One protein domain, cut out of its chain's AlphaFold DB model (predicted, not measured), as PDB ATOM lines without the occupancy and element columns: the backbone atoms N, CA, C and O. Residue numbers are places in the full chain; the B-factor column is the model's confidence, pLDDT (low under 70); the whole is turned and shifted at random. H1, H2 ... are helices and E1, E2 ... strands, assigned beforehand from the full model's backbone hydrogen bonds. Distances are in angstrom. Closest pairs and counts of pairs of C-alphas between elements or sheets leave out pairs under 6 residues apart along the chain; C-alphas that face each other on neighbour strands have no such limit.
ATOM      1  N   TYR A 188      -9.004 -31.438  40.977       93.62
ATOM      2  CA  TYR A 188      -9.037 -32.049  39.643       93.62
ATOM      3  C   TYR A 188      -8.018 -33.172  39.470       93.62
ATOM      4  O   TYR A 188      -8.367 -34.236  38.963       93.62
ATOM      5  N   ALA A 189      -6.784 -32.979  39.935       92.38
ATOM      6  CA  ALA A 189      -5.793 -34.048  39.910       92.38
ATOM      7  C   ALA A 189      -6.179 -35.219  40.819       92.38
ATOM      8  O   ALA A 189      -6.029 -36.371  40.419       92.38
ATOM      9  N   LYS A 190      -6.720 -34.941  42.012       92.88
ATOM     10  CA  LYS A 190      -7.205 -35.991  42.913       92.88
ATOM     11  C   LYS A 190      -8.373 -36.765  42.301       92.88
ATOM     12  O   LYS A 190      -8.332 -37.981  42.319       92.88
ATOM     13  N   TYR A 191      -9.353 -36.111  41.679       94.44
ATOM     14  CA  TYR A 191     -10.465 -36.780  40.993       94.44
ATOM     15  C   TYR A 191     -10.018 -37.632  39.804       94.44
ATOM     16  O   TYR A 191     -10.639 -38.650  39.509       94.44
ATOM     17  N   LEU A 192      -8.956 -37.217  39.112       91.44
ATOM     18  CA  LEU A 192      -8.411 -37.961  37.981       91.44
ATOM     19  C   LEU A 192      -7.620 -39.204  38.423       91.44
ATOM     20  O   LEU A 192      -7.613 -40.203  37.707       91.44
ATOM     21  N   LEU A 193      -6.925 -39.130  39.563       88.44
ATOM     22  CA  LEU A 193      -5.894 -40.102  39.951       88.44
ATOM     23  C   LEU A 193      -6.209 -40.897  41.230       88.44
ATOM     24  O   LEU A 193      -5.519 -41.874  41.512       88.44
ATOM     25  N   GLN A 194      -7.199 -40.485  42.026       85.31
ATOM     26  CA  GLN A 194      -7.555 -41.086  43.314       85.31
ATOM     27  C   GLN A 194      -9.069 -41.267  43.473       85.31
ATOM     28  O   GLN A 194      -9.861 -40.454  43.005       85.31
ATOM     29  N   GLY A 195      -9.429 -42.297  44.245       71.00
ATOM     30  CA  GLY A 195     -10.778 -42.548  44.754       71.00
ATOM     31  C   GLY A 195     -11.734 -43.188  43.750       71.00
ATOM     32  O   GLY A 195     -11.593 -43.075  42.531       71.00
ATOM     33  N   ASP A 196     -12.737 -43.874  44.288       75.62
ATOM     34  CA  ASP A 196     -13.826 -44.423  43.490       75.62
ATOM     35  C   ASP A 196     -14.747 -43.266  43.079       75.62
ATOM     36  O   ASP A 196     -15.019 -42.371  43.874       75.62
ATOM     37  N   SER A 197     -15.239 -43.248  41.837       85.19
ATOM     38  CA  SER A 197     -16.113 -42.187  41.285       85.19
ATOM     39  C   SER A 197     -15.501 -40.786  41.095       85.19
ATOM     40  O   SER A 197     -16.231 -39.848  40.765       85.19
ATOM     41  N   GLY A 198     -14.176 -40.627  41.202       89.00
ATOM     42  CA  GLY A 198     -13.501 -39.345  40.954       89.00
ATOM     43  C   GLY A 198     -13.867 -38.718  39.598       89.00
ATOM     44  O   GLY A 198     -14.215 -37.539  39.531       89.00
ATOM     45  N   ILE A 199     -13.941 -39.525  38.533       90.50
ATOM     46  CA  ILE A 199     -14.375 -39.075  37.198       90.50
ATOM     47  C   ILE A 199     -15.797 -38.498  37.205       90.50
ATOM     48  O   ILE A 199     -16.030 -37.457  36.598       90.50
ATOM     49  N   THR A 200     -16.733 -39.097  37.941       91.31
ATOM     50  CA  THR A 200     -18.109 -38.582  38.047       91.31
ATOM     51  C   THR A 200     -18.144 -37.205  38.714       91.31
ATOM     52  O   THR A 200     -18.910 -36.326  38.311       91.31
ATOM     53  N   HIS A 201     -17.306 -36.984  39.731       91.94
ATOM     54  CA  HIS A 201     -17.151 -35.666  40.351       91.94
ATOM     55  C   HIS A 201     -16.509 -34.656  39.402       91.94
ATOM     56  O   HIS A 201     -16.966 -33.514  39.332       91.94
ATOM     57  N   LEU A 202     -15.491 -35.081  38.654       93.31
ATOM     58  CA  LEU A 202     -14.824 -34.260  37.653       93.31
ATOM     59  C   LEU A 202     -15.813 -33.787  36.581       93.31
ATOM     60  O   LEU A 202     -15.935 -32.585  36.368       93.31
ATOM     61  N   GLU A 203     -16.577 -34.697  35.973       91.94
ATOM     62  CA  GLU A 203     -17.618 -34.360  34.992       91.94
ATOM     63  C   GLU A 203     -18.634 -33.372  35.567       91.94
ATOM     64  O   GLU A 203     -18.866 -32.308  34.992       91.94
ATOM     65  N   ARG A 204     -19.180 -33.676  36.752       91.38
ATOM     66  CA  ARG A 204     -20.160 -32.821  37.433       91.38
ATOM     67  C   ARG A 204     -19.643 -31.401  37.677       91.38
ATOM     68  O   ARG A 204     -20.438 -30.463  37.649       91.38
ATOM     69  N   PHE A 205     -18.372 -31.236  38.034       94.38
ATOM     70  CA  PHE A 205     -17.822 -29.920  38.357       94.38
ATOM     71  C   PHE A 205     -17.359 -29.153  37.122       94.38
ATOM     72  O   PHE A 205     -17.517 -27.934  37.097       94.38
ATOM     73  N   LEU A 206     -16.904 -29.852  36.081       93.31
ATOM     74  CA  LEU A 206     -16.584 -29.241  34.793       93.31
ATOM     75  C   LEU A 206     -17.817 -28.633  34.114       93.31
ATOM     76  O   LEU A 206     -17.677 -27.599  33.476       93.31
ATOM     77  N   GLU A 207     -19.026 -29.180  34.321       90.69
ATOM     78  CA  GLU A 207     -20.288 -28.562  33.851       90.69
ATOM     79  C   GLU A 207     -20.452 -27.096  34.291       90.69
ATOM     80  O   GLU A 207     -21.191 -26.342  33.661       90.69
ATOM     81  N   LYS A 208     -19.801 -26.703  35.392       90.62
ATOM     82  CA  LYS A 208     -19.906 -25.366  35.982       90.62
ATOM     83  C   LYS A 208     -18.626 -24.546  35.882       90.62
ATOM     84  O   LYS A 208     -18.655 -23.379  36.240       90.62
ATOM     85  N   ASP A 209     -17.508 -25.125  35.456       91.69
ATOM     86  CA  ASP A 209     -16.219 -24.436  35.380       91.69
ATOM     87  C   ASP A 209     -16.063 -23.763  34.013       91.69
ATOM     88  O   ASP A 209     -16.081 -24.429  32.983       91.69
ATOM     89  N   ARG A 210     -15.863 -22.441  33.970       91.69
ATOM     90  CA  ARG A 210     -15.779 -21.711  32.690       91.69
ATOM     91  C   ARG A 210     -14.469 -21.930  31.946       91.69
ATOM     92  O   ARG A 210     -14.336 -21.488  30.807       91.69
ATOM     93  N   ARG A 211     -13.473 -22.531  32.595       90.19
ATOM     94  CA  ARG A 211     -12.139 -22.737  32.018       90.19
ATOM     95  C   ARG A 211     -12.103 -23.916  31.057       90.19
ATOM     96  O   ARG A 211     -11.164 -23.993  30.271       90.19
ATOM     97  N   PHE A 212     -13.097 -24.801  31.119       90.69
ATOM     98  CA  PHE A 212     -13.188 -25.991  30.284       90.69
ATOM     99  C   PHE A 212     -14.595 -26.136  29.715       90.69
ATOM    100  O   PHE A 212     -15.578 -26.012  30.435       90.69
ATOM    101  N   ALA A 213     -14.706 -26.449  28.427       89.31
ATOM    102  CA  ALA A 213     -16.012 -26.640  27.792       89.31
ATOM    103  C   ALA A 213     -16.610 -28.037  28.045       89.31
ATOM    104  O   ALA A 213     -17.812 -28.244  27.886       89.31
ATOM    105  N   SER A 214     -15.770 -29.029  28.355       91.06
ATOM    106  CA  SER A 214     -16.179 -30.422  28.565       91.06
ATOM    107  C   SER A 214     -15.081 -31.234  29.258       91.06
ATOM    108  O   SER A 214     -13.930 -30.799  29.333       91.06
ATOM    109  N   LEU A 215     -15.402 -32.468  29.671       92.19
ATOM    110  CA  LEU A 215     -14.389 -33.440  30.097       92.19
ATOM    111  C   LEU A 215     -13.328 -33.679  29.013       92.19
ATOM    112  O   LEU A 215     -12.146 -33.778  29.322       92.19
ATOM    113  N   GLY A 216     -13.726 -33.733  27.739       93.06
ATOM    114  CA  GLY A 216     -12.788 -33.915  26.630       93.06
ATOM    115  C   GLY A 216     -11.774 -32.775  26.522       93.06
ATOM    116  O   GLY A 216     -10.587 -33.032  26.342       93.06
ATOM    117  N   ASP A 217     -12.226 -31.533  26.697       92.06
ATOM    118  CA  ASP A 217     -11.374 -30.336  26.709       92.06
ATOM    119  C   ASP A 217     -10.393 -30.354  27.896       92.06
ATOM    120  O   ASP A 217      -9.189 -30.152  27.733       92.06
ATOM    121  N   PHE A 218     -10.873 -30.745  29.081       92.44
ATOM    122  CA  PHE A 218     -10.012 -30.971  30.242       92.44
ATOM    123  C   PHE A 218      -8.954 -32.060  29.986       92.44
ATOM    124  O   PHE A 218      -7.775 -31.863  30.275       92.44
ATOM    125  N   MET A 219      -9.328 -33.196  29.388       92.19
ATOM    126  CA  MET A 219      -8.377 -34.270  29.075       92.19
ATOM    127  C   MET A 219      -7.363 -33.859  27.997       92.19
ATOM    128  O   MET A 219      -6.190 -34.241  28.071       92.19
ATOM    129  N   GLN A 220      -7.764 -33.042  27.020       90.94
ATOM    130  CA  GLN A 220      -6.839 -32.435  26.058       90.94
ATOM    131  C   GLN A 220      -5.847 -31.498  26.753       90.94
ATOM    132  O   GLN A 220      -4.653 -31.536  26.458       90.94
ATOM    133  N   PHE A 221      -6.307 -30.703  27.718       90.31
ATOM    134  CA  PHE A 221      -5.428 -29.885  28.545       90.31
ATOM    135  C   PHE A 221      -4.426 -30.746  29.334       90.31
ATOM    136  O   PHE A 221      -3.221 -30.489  29.276       90.31
ATOM    137  N   VAL A 222      -4.889 -31.805  30.007       90.06
ATOM    138  CA  VAL A 222      -4.022 -32.722  30.770       90.06
ATOM    139  C   VAL A 222      -2.956 -33.344  29.868       90.06
ATOM    140  O   VAL A 222      -1.767 -33.279  30.170       90.06
ATOM    141  N   THR A 223      -3.361 -33.905  28.730       89.00
ATOM    142  CA  THR A 223      -2.437 -34.563  27.794       89.00
ATOM    143  C   THR A 223      -1.450 -33.583  27.163       89.00
ATOM    144  O   THR A 223      -0.275 -33.898  27.023       89.00
ATOM    145  N   LYS A 224      -1.872 -32.362  26.833       88.25
ATOM    146  CA  LYS A 224      -0.980 -31.350  26.257       88.25
ATOM    147  C   LYS A 224       0.100 -30.872  27.230       88.25
ATOM    148  O   LYS A 224       1.194 -30.525  26.791       88.25
ATOM    149  N   HIS A 225      -0.215 -30.801  28.522       85.25
ATOM    150  CA  HIS A 225       0.636 -30.132  29.508       85.25
ATOM    151  C   HIS A 225       1.360 -31.073  30.478       85.25
ATOM    152  O   HIS A 225       2.370 -30.664  31.046       85.25
ATOM    153  N   PHE A 226       0.879 -32.306  30.656       86.19
ATOM    154  CA  PHE A 226       1.389 -33.239  31.669       86.19
ATOM    155  C   PHE A 226       1.753 -34.619  31.108       86.19
ATOM    156  O   PHE A 226       2.212 -35.473  31.866       86.19
ATOM    157  N   LEU A 227       1.569 -34.854  29.802       85.12
ATOM    158  CA  LEU A 227       2.015 -36.085  29.155       85.12
ATOM    159  C   LEU A 227       3.528 -36.040  28.934       85.12
ATOM    160  O   LEU A 227       4.048 -35.206  28.190       85.12
ATOM    161  N   THR A 228       4.226 -36.976  29.549       82.31
ATOM    162  CA  THR A 228       5.651 -37.212  29.364       82.31
ATOM    163  C   THR A 228       5.860 -38.473  28.537       82.31
ATOM    164  O   THR A 228       5.223 -39.504  28.749       82.31
ATOM    165  N   TYR A 229       6.751 -38.376  27.552       79.00
ATOM    166  CA  TYR A 229       7.233 -39.522  26.787       79.00
ATOM    167  C   TYR A 229       8.438 -40.116  27.511       79.00
ATOM    168  O   TYR A 229       9.432 -39.419  27.724       79.00
ATOM    169  N   THR A 230       8.352 -41.393  27.868       67.44
ATOM    170  CA  THR A 230       9.401 -42.120  28.598       67.44
ATOM    171  C   THR A 230      10.068 -43.208  27.758       67.44
ATOM    172  O   THR A 230      10.821 -44.014  28.291       67.44
ATOM    173  N   GLY A 231       9.829 -43.244  26.442       64.44
ATOM    174  CA  GLY A 231      10.501 -44.200  25.560       64.44
ATOM    175  C   GLY A 231      11.977 -43.857  25.319       64.44
ATOM    176  O   GLY A 231      12.359 -42.688  25.213       64.44
ATOM    177  N   GLU A 232      12.818 -44.877  25.172       57.91
ATOM    178  CA  GLU A 232      14.199 -44.698  24.722       57.91
ATOM    179  C   GLU A 232      14.206 -44.293  23.239       57.91
ATOM    180  O   GLU A 232      13.629 -44.964  22.383       57.91
ATOM    181  N   LYS A 233      14.843 -43.161  22.905       54.16
ATOM    182  CA  LYS A 233      15.210 -42.870  21.512       54.16
ATOM    183  C   LYS A 233      16.451 -43.687  21.192       54.16
ATOM    184  O   LYS A 233      17.565 -43.235  21.451       54.16
ATOM    185  N   ASP A 234      16.250 -44.875  20.644       53.81
ATOM    186  CA  ASP A 234      17.347 -45.723  20.204       53.81
ATOM    187  C   ASP A 234      18.041 -45.049  19.005       53.81
ATOM    188  O   ASP A 234      17.536 -45.035  17.883       53.81
ATOM    189  N   PHE A 235      19.168 -44.371  19.246       52.41
ATOM    190  CA  PHE A 235      19.846 -43.557  18.223       52.41
ATOM    191  C   PHE A 235      20.593 -44.408  17.177       52.41
ATOM    192  O   PHE A 235      21.069 -43.859  16.185       52.41
ATOM    193  N   TYR A 236      20.705 -45.730  17.383       53.03
ATOM    194  CA  TYR A 236      21.533 -46.625  16.558       53.03
ATOM    195  C   TYR A 236      20.930 -48.013  16.247       53.03
ATOM    196  O   TYR A 236      21.618 -48.840  15.650       53.03
ATOM    197  N   GLY A 237      19.668 -48.291  16.584       52.19
ATOM    198  CA  GLY A 237      19.056 -49.612  16.391       52.19
ATOM    199  C   GLY A 237      17.746 -49.558  15.609       52.19
ATOM    200  O   GLY A 237      16.869 -48.765  15.919       52.19
ATOM    201  N   ASN A 238      17.568 -50.450  14.628       50.28
ATOM    202  CA  ASN A 238      16.300 -50.680  13.908       50.28
ATOM    203  C   ASN A 238      15.212 -51.351  14.786       50.28
ATOM    204  O   ASN A 238      14.367 -52.093  14.285       50.28
ATOM    205  N   HIS A 239      15.229 -51.116  16.099       52.25
ATOM    206  CA  HIS A 239      14.216 -51.580  17.033       52.25
ATOM    207  C   HIS A 239      13.506 -50.363  17.619       52.25
ATOM    208  O   HIS A 239      14.069 -49.599  18.394       52.25
ATOM    209  N   CYS A 240      12.244 -50.171  17.235       54.28
ATOM    210  CA  CYS A 240      11.354 -49.313  18.001       54.28
ATOM    211  C   CYS A 240      11.120 -50.004  19.348       54.28
ATOM    212  O   CYS A 240      10.326 -50.938  19.415       54.28
ATOM    213  N   GLY A 241      11.844 -49.595  20.391       58.06
ATOM    214  CA  GLY A 241      11.486 -49.952  21.761       58.06
ATOM    215  C   GLY A 241      10.054 -49.504  22.072       58.06
ATOM    216  O   GLY A 241       9.546 -48.561  21.457       58.06
ATOM    217  N   ASP A 242       9.393 -50.189  23.006       66.81
ATOM    218  CA  ASP A 242       8.021 -49.867  23.391       66.81
ATOM    219  C   ASP A 242       7.944 -48.425  23.915       66.81
ATOM    220  O   ASP A 242       8.490 -48.072  24.965       66.81
ATOM    221  N   ALA A 243       7.267 -47.561  23.159       69.81
ATOM    222  CA  ALA A 243       6.983 -46.198  23.572       69.81
ATOM    223  C   ALA A 243       5.992 -46.221  24.740       69.81
ATOM    224  O   ALA A 243       4.840 -46.623  24.580       69.81
ATOM    225  N   SER A 244       6.428 -45.748  25.906       76.44
ATOM    226  CA  SER A 244       5.547 -45.504  27.045       76.44
ATOM    227  C   SER A 244       5.263 -44.010  27.187       76.44
ATOM    228  O   SER A 244       6.136 -43.160  26.987       76.44
ATOM    229  N   PHE A 245       4.012 -43.702  27.514       79.69
ATOM    230  CA  PHE A 245       3.567 -42.364  27.870       79.69
ATOM    231  C   PHE A 245       3.030 -42.400  29.295       79.69
ATOM    232  O   PHE A 245       2.263 -43.297  29.648       79.69
ATOM    233  N   SER A 246       3.406 -41.412  30.097       81.94
ATOM    234  CA  SER A 246       2.920 -41.245  31.464       81.94
ATOM    235  C   SER A 246       2.346 -39.850  31.659       81.94
ATOM    236  O   SER A 246       2.778 -38.900  31.015       81.94
ATOM    237  N   ILE A 247       1.371 -39.721  32.554       82.75
ATOM    238  CA  ILE A 247       0.908 -38.423  33.047       82.75
ATOM    239  C   ILE A 247       1.632 -38.166  34.367       82.75
ATOM    240  O   ILE A 247       1.461 -38.938  35.310       82.75
ATOM    241  N   ASP A 248       2.435 -37.105  34.433       83.56
ATOM    242  CA  ASP A 248       3.175 -36.740  35.645       83.56
ATOM    243  C   ASP A 248       2.466 -35.603  36.392       83.56
ATOM    244  O   ASP A 248       2.550 -34.426  36.030       83.56
ATOM    245  N   ILE A 249       1.709 -35.969  37.428       86.81
ATOM    246  CA  ILE A 249       1.019 -35.030  38.311       86.81
ATOM    247  C   ILE A 249       1.245 -35.468  39.756       86.81
ATOM    248  O   ILE A 249       0.887 -36.572  40.161       86.81
ATOM    249  N   THR A 250       1.797 -34.568  40.566       87.44
ATOM    250  CA  THR A 250       1.983 -34.803  42.000       87.44
ATOM    251  C   THR A 250       0.744 -34.381  42.786       87.44
ATOM    252  O   THR A 250       0.309 -33.231  42.693       87.44
ATOM    253  N   ILE A 251       0.232 -35.283  43.617       89.44
ATOM    254  CA  ILE A 251      -0.832 -35.037  44.597       89.44
ATOM    255  C   ILE A 251      -0.407 -35.585  45.957       89.44
ATOM    256  O   ILE A 251       0.448 -36.471  46.031       89.44
ATOM    257  N   ASP A 252      -0.976 -35.047  47.034       88.31
ATOM    258  CA  ASP A 252      -0.829 -35.669  48.346       88.31
ATOM    259  C   ASP A 252      -1.529 -37.054  48.398       88.31
ATOM    260  O   ASP A 252      -2.256 -37.451  47.486       88.31
ATOM    261  N   GLN A 253      -1.298 -37.819  49.467       87.31
ATOM    262  CA  GLN A 253      -1.943 -39.128  49.671       87.31
ATOM    263  C   GLN A 253      -3.346 -39.030  50.298       87.31
ATOM    264  O   GLN A 253      -3.964 -40.056  50.583       87.31
ATOM    265  N   THR A 254      -3.837 -37.820  50.568       88.12
ATOM    266  CA  THR A 254      -5.146 -37.602  51.179       88.12
ATOM    267  C   THR A 254      -6.217 -37.752  50.102       88.12
ATOM    268  O   THR A 254      -6.311 -36.886  49.226       88.12
ATOM    269  N   PRO A 255      -7.063 -38.795  50.182       88.94
ATOM    270  CA  PRO A 255      -8.099 -39.024  49.188       88.94
ATOM    271  C   PRO A 255      -9.098 -37.861  49.198       88.94
ATOM    272  O   PRO A 255      -9.306 -37.216  50.236       88.94
ATOM    273  N   PHE A 256      -9.700 -37.568  48.043       90.06
ATOM    274  CA  PHE A 256     -10.501 -36.355  47.871       90.06
ATOM    275  C   PHE A 256     -11.711 -36.297  48.814       90.06
ATOM    276  O   PHE A 256     -12.127 -35.212  49.199       90.06
ATOM    277  N   GLU A 257     -12.248 -37.438  49.245       89.88
ATOM    278  CA  GLU A 257     -13.387 -37.546  50.160       89.88
ATOM    279  C   GLU A 257     -13.070 -36.982  51.551       89.88
ATOM    280  O   GLU A 257     -13.967 -36.559  52.279       89.88
TER     281      GLU A 257
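This is residues 188 to 257 of the 320 residues of an uncharacterized protein of Pseudomonas mosselii (UniProt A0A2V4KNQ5). A loose head of three helices, H1 and H2 as a hairpin beside H3, leads into a thin strand hairpin, E1 and E2, whose tip, residues 234 to 239, sticks out. The 70 printed residues run H1, H2, H3, E1, E2, mostly helix, under half in named elements; the strands are antiparallel. Loose, radius of gyration of the C-alphas 16.1 A, it spans 50 by 28 by 16 A.

Find C-alpha 188 at (-9.037, -32.049, 39.643): H1, 188 to 193, 8.7 A. Next come H2, 198 to 206, 12.2 A; H3, 215 to 226, 15.9 A; E1, 227 to 229, 6.7 A; E2, 245 to 247, 7.0 A, ending at (0.908, -38.423, 33.047).

H1 touches H2, closest C-alphas Tyr 191 and Gly 198, 4.0 A, opposite ways at a shallow 23 degrees. H3, by Leu 215 alone, only just touches H2, with 3 pairs of C-alphas within 8 A, closest Glu 203, 5.9 A. In E1 and E2, N 228 and O 246 are 2.8 A apart. Each helix has every O i to N i+4 pair within hydrogen-bond range.

The printed part has no cut; E1 to E2 is long, and pLDDT is under 70 at residues 230 to 243.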